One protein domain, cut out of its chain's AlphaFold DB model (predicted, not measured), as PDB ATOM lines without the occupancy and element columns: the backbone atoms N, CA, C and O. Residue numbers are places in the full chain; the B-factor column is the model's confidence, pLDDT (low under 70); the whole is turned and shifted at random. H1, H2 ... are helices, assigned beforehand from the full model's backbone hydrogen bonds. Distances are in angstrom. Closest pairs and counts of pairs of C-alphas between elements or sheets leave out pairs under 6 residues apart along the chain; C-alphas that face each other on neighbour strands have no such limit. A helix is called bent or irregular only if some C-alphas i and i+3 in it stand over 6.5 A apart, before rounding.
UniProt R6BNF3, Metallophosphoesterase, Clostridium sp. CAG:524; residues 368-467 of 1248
ATOM      1  N   ASN A 368     233.722 191.877 118.830       92.50
ATOM      2  CA  ASN A 368     235.142 191.835 118.481       92.50
ATOM      3  C   ASN A 368     235.427 192.470 117.102       92.50
ATOM      4  O   ASN A 368     234.536 192.986 116.429       92.50
ATOM      5  N   SER A 369     236.693 192.460 116.668       89.44
ATOM      6  CA  SER A 369     237.119 193.135 115.432       89.44
ATOM      7  C   SER A 369     236.478 192.580 114.156       89.44
ATOM      8  O   SER A 369     236.412 193.306 113.169       89.44
ATOM      9  N   ASN A 370     236.007 191.328 114.159       90.31
ATOM     10  CA  ASN A 370     235.457 190.673 112.969       90.31
ATOM     11  C   ASN A 370     233.967 190.976 112.760       90.31
ATOM     12  O   ASN A 370     233.473 190.845 111.645       90.31
ATOM     13  N   ASN A 371     233.238 191.358 113.815       92.88
ATOM     14  CA  ASN A 371     231.784 191.541 113.753       92.88
ATOM     15  C   ASN A 371     231.308 192.982 114.000       92.88
ATOM     16  O   ASN A 371     230.196 193.312 113.583       92.88
ATOM     17  N   ILE A 372     232.129 193.850 114.604       93.88
ATOM     18  CA  ILE A 372     231.723 195.198 115.035       93.88
ATOM     19  C   ILE A 372     231.079 196.039 113.919       93.88
ATOM     20  O   ILE A 372     230.001 196.589 114.126       93.88
ATOM     21  N   PHE A 373     231.659 196.081 112.713       94.00
ATOM     22  CA  PHE A 373     231.097 196.865 111.603       94.00
ATOM     23  C   PHE A 373     229.773 196.299 111.086       94.00
ATOM     24  O   PHE A 373     228.857 197.060 110.784       94.00
ATOM     25  N   THR A 374     229.623 194.971 111.062       92.88
ATOM     26  CA  THR A 374     228.359 194.331 110.661       92.88
ATOM     27  C   THR A 374     227.243 194.638 111.659       92.88
ATOM     28  O   THR A 374     226.114 194.916 111.256       92.88
ATOM     29  N   ILE A 375     227.561 194.631 112.957       92.00
ATOM     30  CA  ILE A 375     226.608 194.939 114.030       92.00
ATOM     31  C   ILE A 375     226.143 196.398 113.938       92.00
ATOM     32  O   ILE A 375     224.938 196.650 113.968       92.00
ATOM     33  N   LEU A 376     227.081 197.339 113.779       92.00
ATOM     34  CA  LEU A 376     226.788 198.772 113.668       92.00
ATOM     35  C   LEU A 376     226.003 199.105 112.389       92.00
ATOM     36  O   LEU A 376     225.021 199.841 112.453       92.00
ATOM     37  N   ASN A 377     226.386 198.531 111.242       91.06
ATOM     38  CA  ASN A 377     225.690 198.754 109.975       91.06
ATOM     39  C   ASN A 377     224.237 198.267 110.030       91.06
ATOM     40  O   ASN A 377     223.347 198.989 109.605       91.06
ATOM     41  N   ARG A 378     223.966 197.071 110.563       85.69
ATOM     42  CA  ARG A 378     222.607 196.501 110.531       85.69
ATOM     43  C   ARG A 378     221.636 197.103 111.550       85.69
ATOM     44  O   ARG A 378     220.446 196.823 111.465       85.69
ATOM     45  N   ASN A 379     222.117 197.907 112.500       83.69
ATOM     46  CA  ASN A 379     221.306 198.468 113.588       83.69
ATOM     47  C   ASN A 379     221.401 199.994 113.671       83.69
ATOM     48  O   ASN A 379     221.214 200.563 114.743       83.69
ATOM     49  N   TYR A 380     221.651 200.668 112.545       77.75
ATOM     50  CA  TYR A 380     221.871 202.116 112.504       77.75
ATOM     51  C   TYR A 380     220.707 202.967 113.056       77.75
ATOM     52  O   TYR A 380     220.906 204.122 113.435       77.75
ATOM     53  N   MET A 381     219.500 202.398 113.140       76.00
ATOM     54  CA  MET A 381     218.325 203.032 113.753       76.00
ATOM     55  C   MET A 381     218.391 203.066 115.295       76.00
ATOM     56  O   MET A 381     217.752 203.915 115.912       76.00
ATOM     57  N   ASN A 382     219.188 202.197 115.929       83.50
ATOM     58  CA  ASN A 382     219.386 202.132 117.384       83.50
ATOM     59  C   ASN A 382     220.643 202.921 117.791       83.50
ATOM     60  O   ASN A 382     221.675 202.358 118.170       83.50
ATOM     61  N   VAL A 383     220.570 204.247 117.645       85.50
ATOM     62  CA  VAL A 383     221.732 205.148 117.741       85.50
ATOM     63  C   VAL A 383     222.404 205.113 119.119       85.50
ATOM     64  O   VAL A 383     223.633 205.106 119.189       85.50
ATOM     65  N   SER A 384     221.635 205.085 120.210       86.25
ATOM     66  CA  SER A 384     222.154 205.062 121.587       86.25
ATOM     67  C   SER A 384     223.004 203.823 121.869       86.25
ATOM     68  O   SER A 384     224.136 203.927 122.337       86.25
ATOM     69  N   GLU A 385     222.486 202.650 121.528       89.25
ATOM     70  CA  GLU A 385     223.118 201.353 121.740       89.25
ATOM     71  C   GLU A 385     224.373 201.197 120.878       89.25
ATOM     72  O   GLU A 385     225.405 200.726 121.360       89.25
ATOM     73  N   CYS A 386     224.319 201.650 119.621       92.12
ATOM     74  CA  CYS A 386     225.489 201.655 118.746       92.12
ATOM     75  C   CYS A 386     226.610 202.545 119.301       92.12
ATOM     76  O   CYS A 386     227.773 202.142 119.259       92.12
ATOM     77  N   LYS A 387     226.285 203.718 119.864       92.75
ATOM     78  CA  LYS A 387     227.279 204.592 120.515       92.75
ATOM     79  C   LYS A 387     227.933 203.926 121.722       92.75
ATOM     80  O   LYS A 387     229.156 203.924 121.800       92.75
ATOM     81  N   ILE A 388     227.160 203.248 122.571       92.44
ATOM     82  CA  ILE A 388     227.700 202.476 123.705       92.44
ATOM     83  C   ILE A 388     228.706 201.413 123.232       92.44
ATOM     84  O   ILE A 388     229.773 201.266 123.830       92.44
ATOM     85  N   ILE A 389     228.397 200.689 122.146       94.06
ATOM     86  CA  ILE A 389     229.337 199.724 121.551       94.06
ATOM     87  C   ILE A 389     230.607 200.442 121.078       94.06
ATOM     88  O   ILE A 389     231.708 199.990 121.397       94.06
ATOM     89  N   MET A 390     230.467 201.540 120.327       94.75
ATOM     90  CA  MET A 390     231.602 202.299 119.789       94.75
ATOM     91  C   MET A 390     232.516 202.832 120.898       94.75
ATOM     92  O   MET A 390     233.734 202.715 120.775       94.75
ATOM     93  N   ASP A 391     231.950 203.329 121.997       94.12
ATOM     94  CA  ASP A 391     232.704 203.854 123.139       94.12
ATOM     95  C   ASP A 391     233.423 202.732 123.901       94.12
ATOM     96  O   ASP A 391     234.644 202.768 124.083       94.12
ATOM     97  N   ARG A 392     232.698 201.677 124.294       93.31
ATOM     98  CA  ARG A 392     233.251 200.581 125.111       93.31
ATOM     99  C   ARG A 392     234.231 199.699 124.333       93.31
ATOM    100  O   ARG A 392     235.162 199.146 124.915       93.31
ATOM    101  N   LYS A 393     234.072 199.594 123.009       94.38
ATOM    102  CA  LYS A 393     234.991 198.879 122.103       94.38
ATOM    103  C   LYS A 393     235.883 199.812 121.285       94.38
ATOM    104  O   LYS A 393     236.483 199.366 120.303       94.38
ATOM    105  N   ASN A 394     236.066 201.061 121.722       94.31
ATOM    106  CA  ASN A 394     236.882 202.038 121.003       94.31
ATOM    107  C   ASN A 394     238.318 201.548 120.758       94.31
ATOM    108  O   ASN A 394     238.901 201.847 119.727       94.31
ATOM    109  N   ILE A 395     238.882 200.713 121.638       93.69
ATOM    110  CA  ILE A 395     240.215 200.108 121.448       93.69
ATOM    111  C   ILE A 395     240.322 199.352 120.107       93.69
ATOM    112  O   ILE A 395     241.350 199.439 119.426       93.69
ATOM    113  N   LEU A 396     239.267 198.638 119.698       93.69
ATOM    114  CA  LEU A 396     239.228 197.895 118.435       93.69
ATOM    115  C   LEU A 396     239.163 198.847 117.235       93.69
ATOM    116  O   LEU A 396     239.928 198.689 116.281       93.69
ATOM    117  N   LEU A 397     238.292 199.855 117.316       94.25
ATOM    118  CA  LEU A 397     238.103 200.877 116.283       94.25
ATOM    119  C   LEU A 397     239.372 201.715 116.101       94.25
ATOM    120  O   LEU A 397     239.884 201.851 114.994       94.25
ATOM    121  N   ARG A 398     239.962 202.172 117.204       93.94
ATOM    122  CA  ARG A 398     241.241 202.880 117.252       93.94
ATOM    123  C   ARG A 398     242.363 202.077 116.602       93.94
ATOM    124  O   ARG A 398     243.144 202.616 115.820       93.94
ATOM    125  N   SER A 399     242.435 200.775 116.885       92.38
ATOM    126  CA  SER A 399     243.420 199.876 116.271       92.38
ATOM    127  C   SER A 399     243.198 199.705 114.766       92.38
ATOM    128  O   SER A 399     244.170 199.604 114.019       92.38
ATOM    129  N   TYR A 400     241.941 199.692 114.310       92.81
ATOM    130  CA  TYR A 400     241.601 199.694 112.886       92.81
ATOM    131  C   TYR A 400     242.069 200.987 112.208       92.81
ATOM    132  O   TYR A 400     242.819 200.915 111.236       92.81
ATOM    133  N   LEU A 401     241.740 202.154 112.776       93.06
ATOM    134  CA  LEU A 401     242.149 203.461 112.247       93.06
ATOM    135  C   LEU A 401     243.676 203.604 112.150       93.06
ATOM    136  O   LEU A 401     244.178 204.104 111.146       93.06
ATOM    137  N   LYS A 402     244.440 203.114 113.140       91.31
ATOM    138  CA  LYS A 402     245.918 203.145 113.107       91.31
ATOM    139  C   LYS A 402     246.518 202.404 111.908       91.31
ATOM    140  O   LYS A 402     247.561 202.828 111.412       91.31
ATOM    141  N   ARG A 403     245.875 201.327 111.445       91.25
ATOM    142  CA  ARG A 403     246.337 200.524 110.301       91.25
ATOM    143  C   ARG A 403     245.991 201.135 108.944       91.25
ATOM    144  O   ARG A 403     246.556 200.700 107.948       91.25
ATOM    145  N   LEU A 404     245.076 202.103 108.887       91.88
ATOM    146  CA  LEU A 404     244.707 202.751 107.631       91.88
ATOM    147  C   LEU A 404     245.793 203.730 107.186       91.88
ATOM    148  O   LEU A 404     246.283 204.534 107.978       91.88
ATOM    149  N   GLU A 405     246.129 203.709 105.902       91.69
ATOM    150  CA  GLU A 405     246.904 204.779 105.275       91.69
ATOM    151  C   GLU A 405     246.095 206.093 105.250       91.69
ATOM    152  O   GLU A 405     244.861 206.036 105.193       91.69
ATOM    153  N   PRO A 406     246.737 207.279 105.252       91.12
ATOM    154  CA  PRO A 406     246.036 208.569 105.275       91.12
ATOM    155  C   PRO A 406     244.947 208.711 104.201       91.12
ATOM    156  O   PRO A 406     243.839 209.149 104.490       91.12
ATOM    157  N   THR A 407     245.209 208.254 102.978       89.12
ATOM    158  CA  THR A 407     244.249 208.325 101.864       89.12
ATOM    159  C   THR A 407     243.072 207.354 102.018       89.12
ATOM    160  O   THR A 407     241.958 207.658 101.592       89.12
ATOM    161  N   ALA A 408     243.280 206.201 102.663       88.81
ATOM    162  CA  ALA A 408     242.211 205.260 103.004       88.81
ATOM    163  C   ALA A 408     241.338 205.791 104.151       88.81
ATOM    164  O   ALA A 408     240.132 205.547 104.169       88.81
ATOM    165  N   LEU A 409     241.931 206.562 105.067       91.19
ATOM    166  CA  LEU A 409     241.220 207.242 106.148       91.19
ATOM    167  C   LEU A 409     240.276 208.335 105.625       91.19
ATOM    168  O   LEU A 409     239.189 208.480 106.168       91.19
ATOM    169  N   VAL A 410     240.637 209.044 104.546       88.81
ATOM    170  CA  VAL A 410     239.738 210.021 103.895       88.81
ATOM    171  C   VAL A 410     238.466 209.348 103.371       88.81
ATOM    172  O   VAL A 410     237.370 209.873 103.540       88.81
ATOM    173  N   LYS A 411     238.605 208.166 102.759       84.81
ATOM    174  CA  LYS A 411     237.469 207.396 102.225       84.81
ATOM    175  C   LYS A 411     236.654 206.715 103.330       84.81
ATOM    176  O   LYS A 411     235.466 206.481 103.151       84.81
ATOM    177  N   PHE A 412     237.329 206.346 104.422       89.81
ATOM    178  CA  PHE A 412     236.851 205.551 105.555       89.81
ATOM    179  C   PHE A 412     235.800 204.490 105.188       89.81
ATOM    180  O   PHE A 412     234.708 204.442 105.751       89.81
ATOM    181  N   VAL A 413     236.141 203.637 104.220       84.31
ATOM    182  CA  VAL A 413     235.269 202.544 103.778       84.31
ATOM    183  C   VAL A 413     235.379 201.385 104.763       84.31
ATOM    184  O   VAL A 413     236.484 200.963 105.125       84.31
ATOM    185  N   THR A 414     234.233 200.873 105.198       87.44
ATOM    186  CA  THR A 414     234.137 199.660 106.018       87.44
ATOM    187  C   THR A 414     233.408 198.563 105.249       87.44
ATOM    188  O   THR A 414     232.650 198.838 104.323       87.44
ATOM    189  N   GLU A 415     233.612 197.303 105.632       82.56
ATOM    190  CA  GLU A 415     232.865 196.168 105.082       82.56
ATOM    191  C   GLU A 415     232.084 195.474 106.212       82.56
ATOM    192  O   GLU A 415     232.702 194.858 107.086       82.56
ATOM    193  N   PRO A 416     230.736 195.567 106.244       87.69
ATOM    194  CA  PRO A 416     229.864 196.413 105.411       87.69
ATOM    195  C   PRO A 416     230.023 197.918 105.700       87.69
ATOM    196  O   PRO A 416     230.527 198.307 106.758       87.69
ATOM    197  N   ASP A 417     229.584 198.768 104.766       88.81
ATOM    198  CA  ASP A 417     229.805 200.216 104.856       88.81
ATOM    199  C   ASP A 417     228.923 200.881 105.920       88.81
ATOM    200  O   ASP A 417     227.738 200.578 106.036       88.81
ATOM    201  N   LEU A 418     229.488 201.775 106.727       89.38
ATOM    202  CA  LEU A 418     228.756 202.446 107.803       89.38
ATOM    203  C   LEU A 418     228.081 203.750 107.343       89.38
ATOM    204  O   LEU A 418     228.611 204.442 106.474       89.38
ATOM    205  N   PRO A 419     226.974 204.162 107.994       87.50
ATOM    206  CA  PRO A 419     226.435 205.511 107.838       87.50
ATOM    207  C   PRO A 419     227.477 206.585 108.185       87.50
ATOM    208  O   PRO A 419     228.235 206.436 109.148       87.50
ATOM    209  N   THR A 420     227.469 207.707 107.464       86.50
ATOM    210  CA  THR A 420     228.439 208.805 107.645       86.50
ATOM    211  C   THR A 420     228.433 209.387 109.051       86.50
ATOM    212  O   THR A 420     229.493 209.661 109.599       86.50
ATOM    213  N   SER A 421     227.272 209.464 109.702       87.19
ATOM    214  CA  SER A 421     227.174 209.912 111.097       87.19
ATOM    215  C   SER A 421     227.930 209.007 112.077       87.19
ATOM    216  O   SER A 421     228.460 209.486 113.078       87.19
ATOM    217  N   TYR A 422     228.011 207.701 111.801       92.25
ATOM    218  CA  TYR A 422     228.768 206.754 112.624       92.25
ATOM    219  C   TYR A 422     230.251 206.835 112.291       92.25
ATOM    220  O   TYR A 422     231.079 206.818 113.198       92.25
ATOM    221  N   LYS A 423     230.585 206.986 111.004       92.00
ATOM    222  CA  LYS A 423     231.954 207.260 110.564       92.00
ATOM    223  C   LYS A 423     232.514 208.496 111.276       92.00
ATOM    224  O   LYS A 423     233.565 208.402 111.903       92.00
ATOM    225  N   ASP A 424     231.774 209.603 111.270       91.62
ATOM    226  CA  ASP A 424     232.126 210.838 111.980       91.62
ATOM    227  C   ASP A 424     232.292 210.617 113.482       91.62
ATOM    228  O   ASP A 424     233.294 211.027 114.059       91.62
ATOM    229  N   TYR A 425     231.361 209.907 114.123       94.00
ATOM    230  CA  TYR A 425     231.454 209.629 115.555       94.00
ATOM    231  C   TYR A 425     232.725 208.842 115.923       94.00
ATOM    232  O   TYR A 425     233.437 209.204 116.860       94.00
ATOM    233  N   ILE A 426     233.053 207.799 115.151       94.81
ATOM    234  CA  ILE A 426     234.254 206.973 115.357       94.81
ATOM    235  C   ILE A 426     235.533 207.794 115.156       94.81
ATOM    236  O   ILE A 426     236.481 207.662 115.936       94.81
ATOM    237  N   LEU A 427     235.567 208.626 114.113       94.44
ATOM    238  CA  LEU A 427     236.704 209.490 113.810       94.44
ATOM    239  C   LEU A 427     236.890 210.560 114.890       94.44
ATOM    240  O   LEU A 427     238.012 210.763 115.346       94.44
ATOM    241  N   ASN A 428     235.807 211.185 115.353       93.50
ATOM    242  CA  ASN A 428     235.851 212.221 116.383       93.50
ATOM    243  C   ASN A 428     236.315 211.665 117.743       93.50
ATOM    244  O   ASN A 428     237.165 212.258 118.404       93.50
ATOM    245  N   ASN A 429     235.864 210.464 118.123       93.81
ATOM    246  CA  ASN A 429     236.349 209.766 119.324       93.81
ATOM    247  C   ASN A 429     237.839 209.362 119.248       93.81
ATOM    248  O   ASN A 429     238.430 208.963 120.252       93.81
ATOM    249  N   ASN A 430     238.457 209.440 118.065       95.06
ATOM    250  CA  ASN A 430     239.868 209.132 117.820       95.06
ATOM    251  C   ASN A 430     240.579 210.271 117.075       95.06
ATOM    252  O   ASN A 430     241.481 210.025 116.266       95.06
ATOM    253  N   ILE A 431     240.160 211.513 117.345       93.88
ATOM    254  CA  ILE A 431     240.571 212.704 116.593       93.88
ATOM    255  C   ILE A 431     242.088 212.900 116.554       93.88
ATOM    256  O   ILE A 431     242.624 213.408 115.576       93.88
ATOM    257  N   ASP A 432     242.800 212.465 117.589       93.25
ATOM    258  CA  ASP A 432     244.251 212.570 117.687       93.25
ATOM    259  C   ASP A 432     244.974 211.761 116.595       93.25
ATOM    260  O   ASP A 432     245.851 212.298 115.919       93.25
ATOM    261  N   ILE A 433     244.545 210.518 116.337       93.44
ATOM    262  CA  ILE A 433     245.090 209.685 115.246       93.44
ATOM    263  C   ILE A 433     244.666 210.236 113.888       93.44
ATOM    264  O   ILE A 433     245.442 210.196 112.931       93.44
ATOM    265  N   VAL A 434     243.426 210.724 113.791       93.12
ATOM    266  CA  VAL A 434     242.904 211.300 112.549       93.12
ATOM    267  C   VAL A 434     243.730 212.523 112.154       93.12
ATOM    268  O   VAL A 434     244.193 212.591 111.017       93.12
ATOM    269  N   ARG A 435     244.012 213.424 113.103       93.44
ATOM    270  CA  ARG A 435     244.910 214.575 112.922       93.44
ATOM    271  C   ARG A 435     246.307 214.154 112.510       93.44
ATOM    272  O   ARG A 435     246.801 214.638 111.497       93.44
ATOM    273  N   GLU A 436     246.930 213.248 113.259       91.94
ATOM    274  CA  GLU A 436     248.286 212.768 112.971       91.94
ATOM    275  C   GLU A 436     248.395 212.228 111.533       91.94
ATOM    276  O   GLU A 436     249.264 212.647 110.764       91.94
ATOM    277  N   LYS A 437     247.467 211.347 111.134       91.88
ATOM    278  CA  LYS A 437     247.482 210.716 109.808       91.88
ATOM    279  C   LYS A 437     247.147 211.686 108.688       91.88
ATOM    280  O   LYS A 437     247.889 211.729 107.706       91.88
ATOM    281  N   LEU A 438     246.061 212.448 108.799       92.06
ATOM    282  CA  LEU A 438     245.650 213.356 107.727       92.06
ATOM    283  C   LEU A 438     246.678 214.472 107.523       92.06
ATOM    284  O   LEU A 438     247.000 214.773 106.376       92.06
ATOM    285  N   ASN A 439     247.269 215.012 108.595       87.94
ATOM    286  CA  ASN A 439     248.279 216.065 108.483       87.94
ATOM    287  C   ASN A 439     249.593 215.571 107.860       87.94
ATOM    288  O   ASN A 439     250.235 216.336 107.145       87.94
ATOM    289  N   SER A 440     249.960 214.294 108.038       89.38
ATOM    290  CA  SER A 440     251.166 213.717 107.413       89.38
ATOM    291  C   SER A 440     251.157 213.771 105.877       89.38
ATOM    292  O   SER A 440     252.215 213.822 105.251       89.38
ATOM    293  N   LYS A 441     249.964 213.782 105.267       89.88
ATOM    294  CA  LYS A 441     249.741 213.841 103.814       89.88
ATOM    295  C   LYS A 441     248.609 214.814 103.459       89.88
ATOM    296  O   LYS A 441     247.770 214.513 102.610       89.88
ATOM    297  N   ARG A 442     248.569 215.983 104.116       88.12
ATOM    298  CA  ARG A 442     247.429 216.921 104.061       88.12
ATOM    299  C   ARG A 442     246.996 217.269 102.636       88.12
ATOM    300  O   ARG A 442     245.821 217.114 102.324       88.12
ATOM    301  N   SER A 443     247.921 217.677 101.767       84.56
ATOM    302  CA  SER A 443     247.600 218.080 100.388       84.56
ATOM    303  C   SER A 443     247.070 216.921  99.534       84.56
ATOM    304  O   SER A 443     246.110 217.100  98.789       84.56
ATOM    305  N   GLU A 444     247.645 215.719  99.666       87.44
ATOM    306  CA  GLU A 444     247.182 214.513  98.955       87.44
ATOM    307  C   GLU A 444     245.767 214.124  99.415       87.44
ATOM    308  O   GLU A 444     244.890 213.860  98.595       87.44
ATOM    309  N   CYS A 445     245.521 214.156 100.727       90.50
ATOM    310  CA  CYS A 445     244.213 213.893 101.321       90.50
ATOM    311  C   CYS A 445     243.167 214.948 100.933       90.50
ATOM    312  O   CYS A 445     242.037 214.587 100.614       90.50
ATOM    313  N   PHE A 446     243.539 216.231 100.917       89.94
ATOM    314  CA  PHE A 446     242.670 217.331 100.502       89.94
ATOM    315  C   PHE A 446     242.202 217.171  99.056       89.94
ATOM    316  O   PHE A 446     241.009 217.271  98.795       89.94
ATOM    317  N   LEU A 447     243.113 216.844  98.134       87.88
ATOM    318  CA  LEU A 447     242.793 216.648  96.716       87.88
ATOM    319  C   LEU A 447     241.952 215.393  96.440       87.88
ATOM    320  O   LEU A 447     241.358 215.290  95.370       87.88
ATOM    321  N   LEU A 448     241.877 214.450  97.384       88.56
ATOM    322  CA  LEU A 448     241.042 213.251  97.267       88.56
ATOM    323  C   LEU A 448     239.572 213.504  97.613       88.56
ATOM    324  O   LEU A 448     238.703 212.873  97.017       88.56
ATOM    325  N   VAL A 449     239.286 214.395  98.571       87.94
ATOM    326  CA  VAL A 449     237.917 214.675  99.048       87.94
ATOM    327  C   VAL A 449     236.939 215.017  97.912       87.94
ATOM    328  O   VAL A 449     235.842 214.460  97.914       87.94
ATOM    329  N   PRO A 450     237.284 215.868  96.928       84.19
ATOM    330  CA  PRO A 450     236.310 216.338  95.948       84.19
ATOM    331  C   PRO A 450     235.819 215.285  94.947       84.19
ATOM    332  O   PRO A 450     234.760 215.464  94.342       84.19
ATOM    333  N   ASP A 451     236.572 214.197  94.770       83.44
ATOM    334  CA  ASP A 451     236.204 213.076  93.898       83.44
ATOM    335  C   ASP A 451     235.368 212.006  94.641       83.44
ATOM    336  O   ASP A 451     234.916 211.033  94.033       83.44
ATOM    337  N   LEU A 452     235.140 212.168  95.951       83.31
ATOM    338  CA  LEU A 452     234.355 211.244  96.768       83.31
ATOM    339  C   LEU A 452     232.897 211.698  96.882       83.31
ATOM    340  O   LEU A 452     232.594 212.881  97.009       83.31
ATOM    341  N   VAL A 453     231.981 210.725  96.843       73.69
ATOM    342  CA  VAL A 453     230.531 210.972  96.925       73.69
ATOM    343  C   VAL A 453     230.138 211.511  98.297       73.69
ATOM    344  O   VAL A 453     229.318 212.419  98.390       73.69
ATOM    345  N   GLU A 454     230.727 210.956  99.354       81.38
ATOM    346  CA  GLU A 454     230.416 211.310 100.732       81.38
ATOM    347  C   GLU A 454     231.689 211.205 101.573       81.38
ATOM    348  O   GLU A 454     232.438 210.231 101.463       81.38
ATOM    349  N   VAL A 455     231.957 212.233 102.380       87.69
ATOM    350  CA  VAL A 455     233.150 212.316 103.230       87.69
ATOM    351  C   VAL A 455     232.723 212.782 104.620       87.69
ATOM    352  O   VAL A 455     232.031 213.802 104.701       87.69
ATOM    353  N   PRO A 456     233.131 212.079 105.695       90.00
ATOM    354  CA  PRO A 456     232.802 212.463 107.065       90.00
ATOM    355  C   PRO A 456     233.238 213.908 107.374       90.00
ATOM    356  O   PRO A 456     234.350 214.318 107.016       90.00
ATOM    357  N   TYR A 457     232.380 214.686 108.040       89.00
ATOM    358  CA  TYR A 457     232.659 216.073 108.430       89.00
ATOM    359  C   TYR A 457     233.955 216.201 109.243       89.00
ATOM    360  O   TYR A 457     234.728 217.132 109.021       89.00
ATOM    361  N   THR A 458     234.255 215.243 110.126       90.44
ATOM    362  CA  THR A 458     235.493 215.227 110.917       90.44
ATOM    363  C   THR A 458     236.741 215.204 110.031       90.44
ATOM    364  O   THR A 458     237.709 215.896 110.333       90.44
ATOM    365  N   VAL A 459     236.728 214.471 108.910       91.88
ATOM    366  CA  VAL A 459     237.849 214.468 107.949       91.88
ATOM    367  C   VAL A 459     238.007 215.846 107.316       91.88
ATOM    368  O   VAL A 459     239.112 216.388 107.291       91.88
ATOM    369  N   LYS A 460     236.900 216.423 106.828       91.00
ATOM    370  CA  LYS A 460     236.887 217.750 106.201       91.00
ATOM    371  C   LYS A 460     237.417 218.823 107.157       91.00
ATOM    372  O   LYS A 460     238.295 219.590 106.780       91.00
ATOM    373  N   SER A 461     236.937 218.819 108.400       90.38
ATOM    374  CA  SER A 461     237.353 219.745 109.457       90.38
ATOM    375  C   SER A 461     238.849 219.628 109.768       90.38
ATOM    376  O   SER A 461     239.555 220.632 109.727       90.38
ATOM    377  N   VAL A 462     239.372 218.414 109.978       91.06
ATOM    378  CA  VAL A 462     240.800 218.192 110.285       91.06
ATOM    379  C   VAL A 462     241.727 218.633 109.147       91.06
ATOM    380  O   VAL A 462     242.814 219.153 109.401       91.06
ATOM    381  N   LEU A 463     241.318 218.454 107.888       90.38
ATOM    382  CA  LEU A 463     242.108 218.906 106.736       90.38
ATOM    383  C   LEU A 463     242.226 220.434 106.655       90.38
ATOM    384  O   LEU A 463     243.206 220.927 106.096       90.38
ATOM    385  N   LEU A 464     241.267 221.158 107.237       89.25
ATOM    386  CA  LEU A 464     241.226 222.620 107.283       89.25
ATOM    387  C   LEU A 464     241.753 223.193 108.612       89.25
ATOM    388  O   LEU A 464     241.946 224.403 108.720       89.25
ATOM    389  N   GLU A 465     242.051 222.363 109.619       86.38
ATOM    390  CA  GLU A 465     242.599 222.835 110.897       86.38
ATOM    391  C   GLU A 465     243.913 223.612 110.700       86.38
ATOM    392  O   GLU A 465     244.849 223.141 110.048       86.38
ATOM    393  N   GLY A 466     244.019 224.798 111.298       79.44
ATOM    394  CA  GLY A 466     245.200 225.660 111.166       79.44
ATOM    395  C   GLY A 466     245.259 226.472 109.867       79.44
ATOM    396  O   GLY A 466     246.257 227.149 109.641       79.44
ATOM    397  N   THR A 467     244.215 226.422 109.033       83.81
ATOM    398  CA  THR A 467     243.967 227.422 107.979       83.81
ATOM    399  C   THR A 467     243.171 228.603 108.551       83.81
ATOM    400  O   THR A 467     242.602 228.495 109.637       83.81
TER     401      THR A 467
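What this domain is: This is residues 368 to 467 of the 1248 residues of the protein "Metallophosphoesterase" of Clostridium sp. CAG:524 (UniProt R6BNF3). Short helices make one body that runs from a side-by-side pair, H1 and H2, at one end to a cluster of H4, H6, H7 and H8 at the other. H5 lies in the middle, its centre nearest to the mean of the C-alphas, and H3 runs from near H2 to the first residues of H6, where Lys 402 comes closest to Ile 433. The printed part has 100 residues with eight named helices, H1 to H8 in order, and no named strand; the class is all helix. It is compact, with a radius of gyration of the C-alphas of 13.1 A, and spans 36 by 25 by 21 A.

Where its parts are: Find C-alpha 372 at (231.723, 195.198, 115.035); from there H1 runs to residue 378. H2, residues 383 to 392, and H3, residues 394 to 403, each measure 14.4 A from first to last C-alpha. Next come H4, residues 406 to 411, and H5, residues 420 to 428, which begins at C-alpha 420 (228.439, 208.805, 107.645) and is 12.0 A long. H6, residues 431 to 440, is 14.1 A long. H7, residues 442 to 451, is 15.6 A long and only just irregular: C-alphas 447 and 450 are 6.54 A apart. H8, residues 457 to 464, ends at C-alpha 464 (241.226, 222.620, 107.283).

How they stand to each other: Begin at H1, which is close to but not clearly touching H2; the closest C-alphas, Leu 376 and Cys 386, are 6.0 A apart, at a shallow tilt of 3 degrees, opposite ways. H2 is close to but not clearly touching H5, with C-alphas Met 390 and Ile 426 at 7.0 A. H3 and H6 only just touch, only at their ends, with 3 pairs of C-alphas within 8 A; the closest are Lys 402 and Ile 433, 6.9 A. H4 touches H6 at Pro 406 and Lys 437, whose C-alphas are 5.2 A apart, and H7 at Thr 407 and Cys 445, 5.6 A, at a shallow tilt of 21 degrees. H8 touches H5, closest C-alphas Asp 424 and Thr 458 at 5.6 A, and H6, Arg 435 and Val 462 at 6.1 A. H8 also touches H7, Arg 442 and Leu 463 at 6.3 A, at a steep tilt of 46 degrees. The helix packing is mostly crossed: of 5 pairs of helices that touch, those that touch only at their ends left out, 1 is at a shallow tilt. H1 and H8, for instance, are apart. Every O i to N i+4 pair is within hydrogen-bond range in H1, H2, H5, H6 and H8, against 5 of 6 in H3, 1 of 2 in H4 and 4 of 6 in H7.

The domain as a whole: The C-alphas farthest apart, Asn 371 and Thr 467, are 38.3 A apart. The printed part has no cut. No link is long; H4 to H5, with 8 residues between, is short, and the other links are tight. The mean pLDDT of the printed part is 89.7, and no printed residue is under 70.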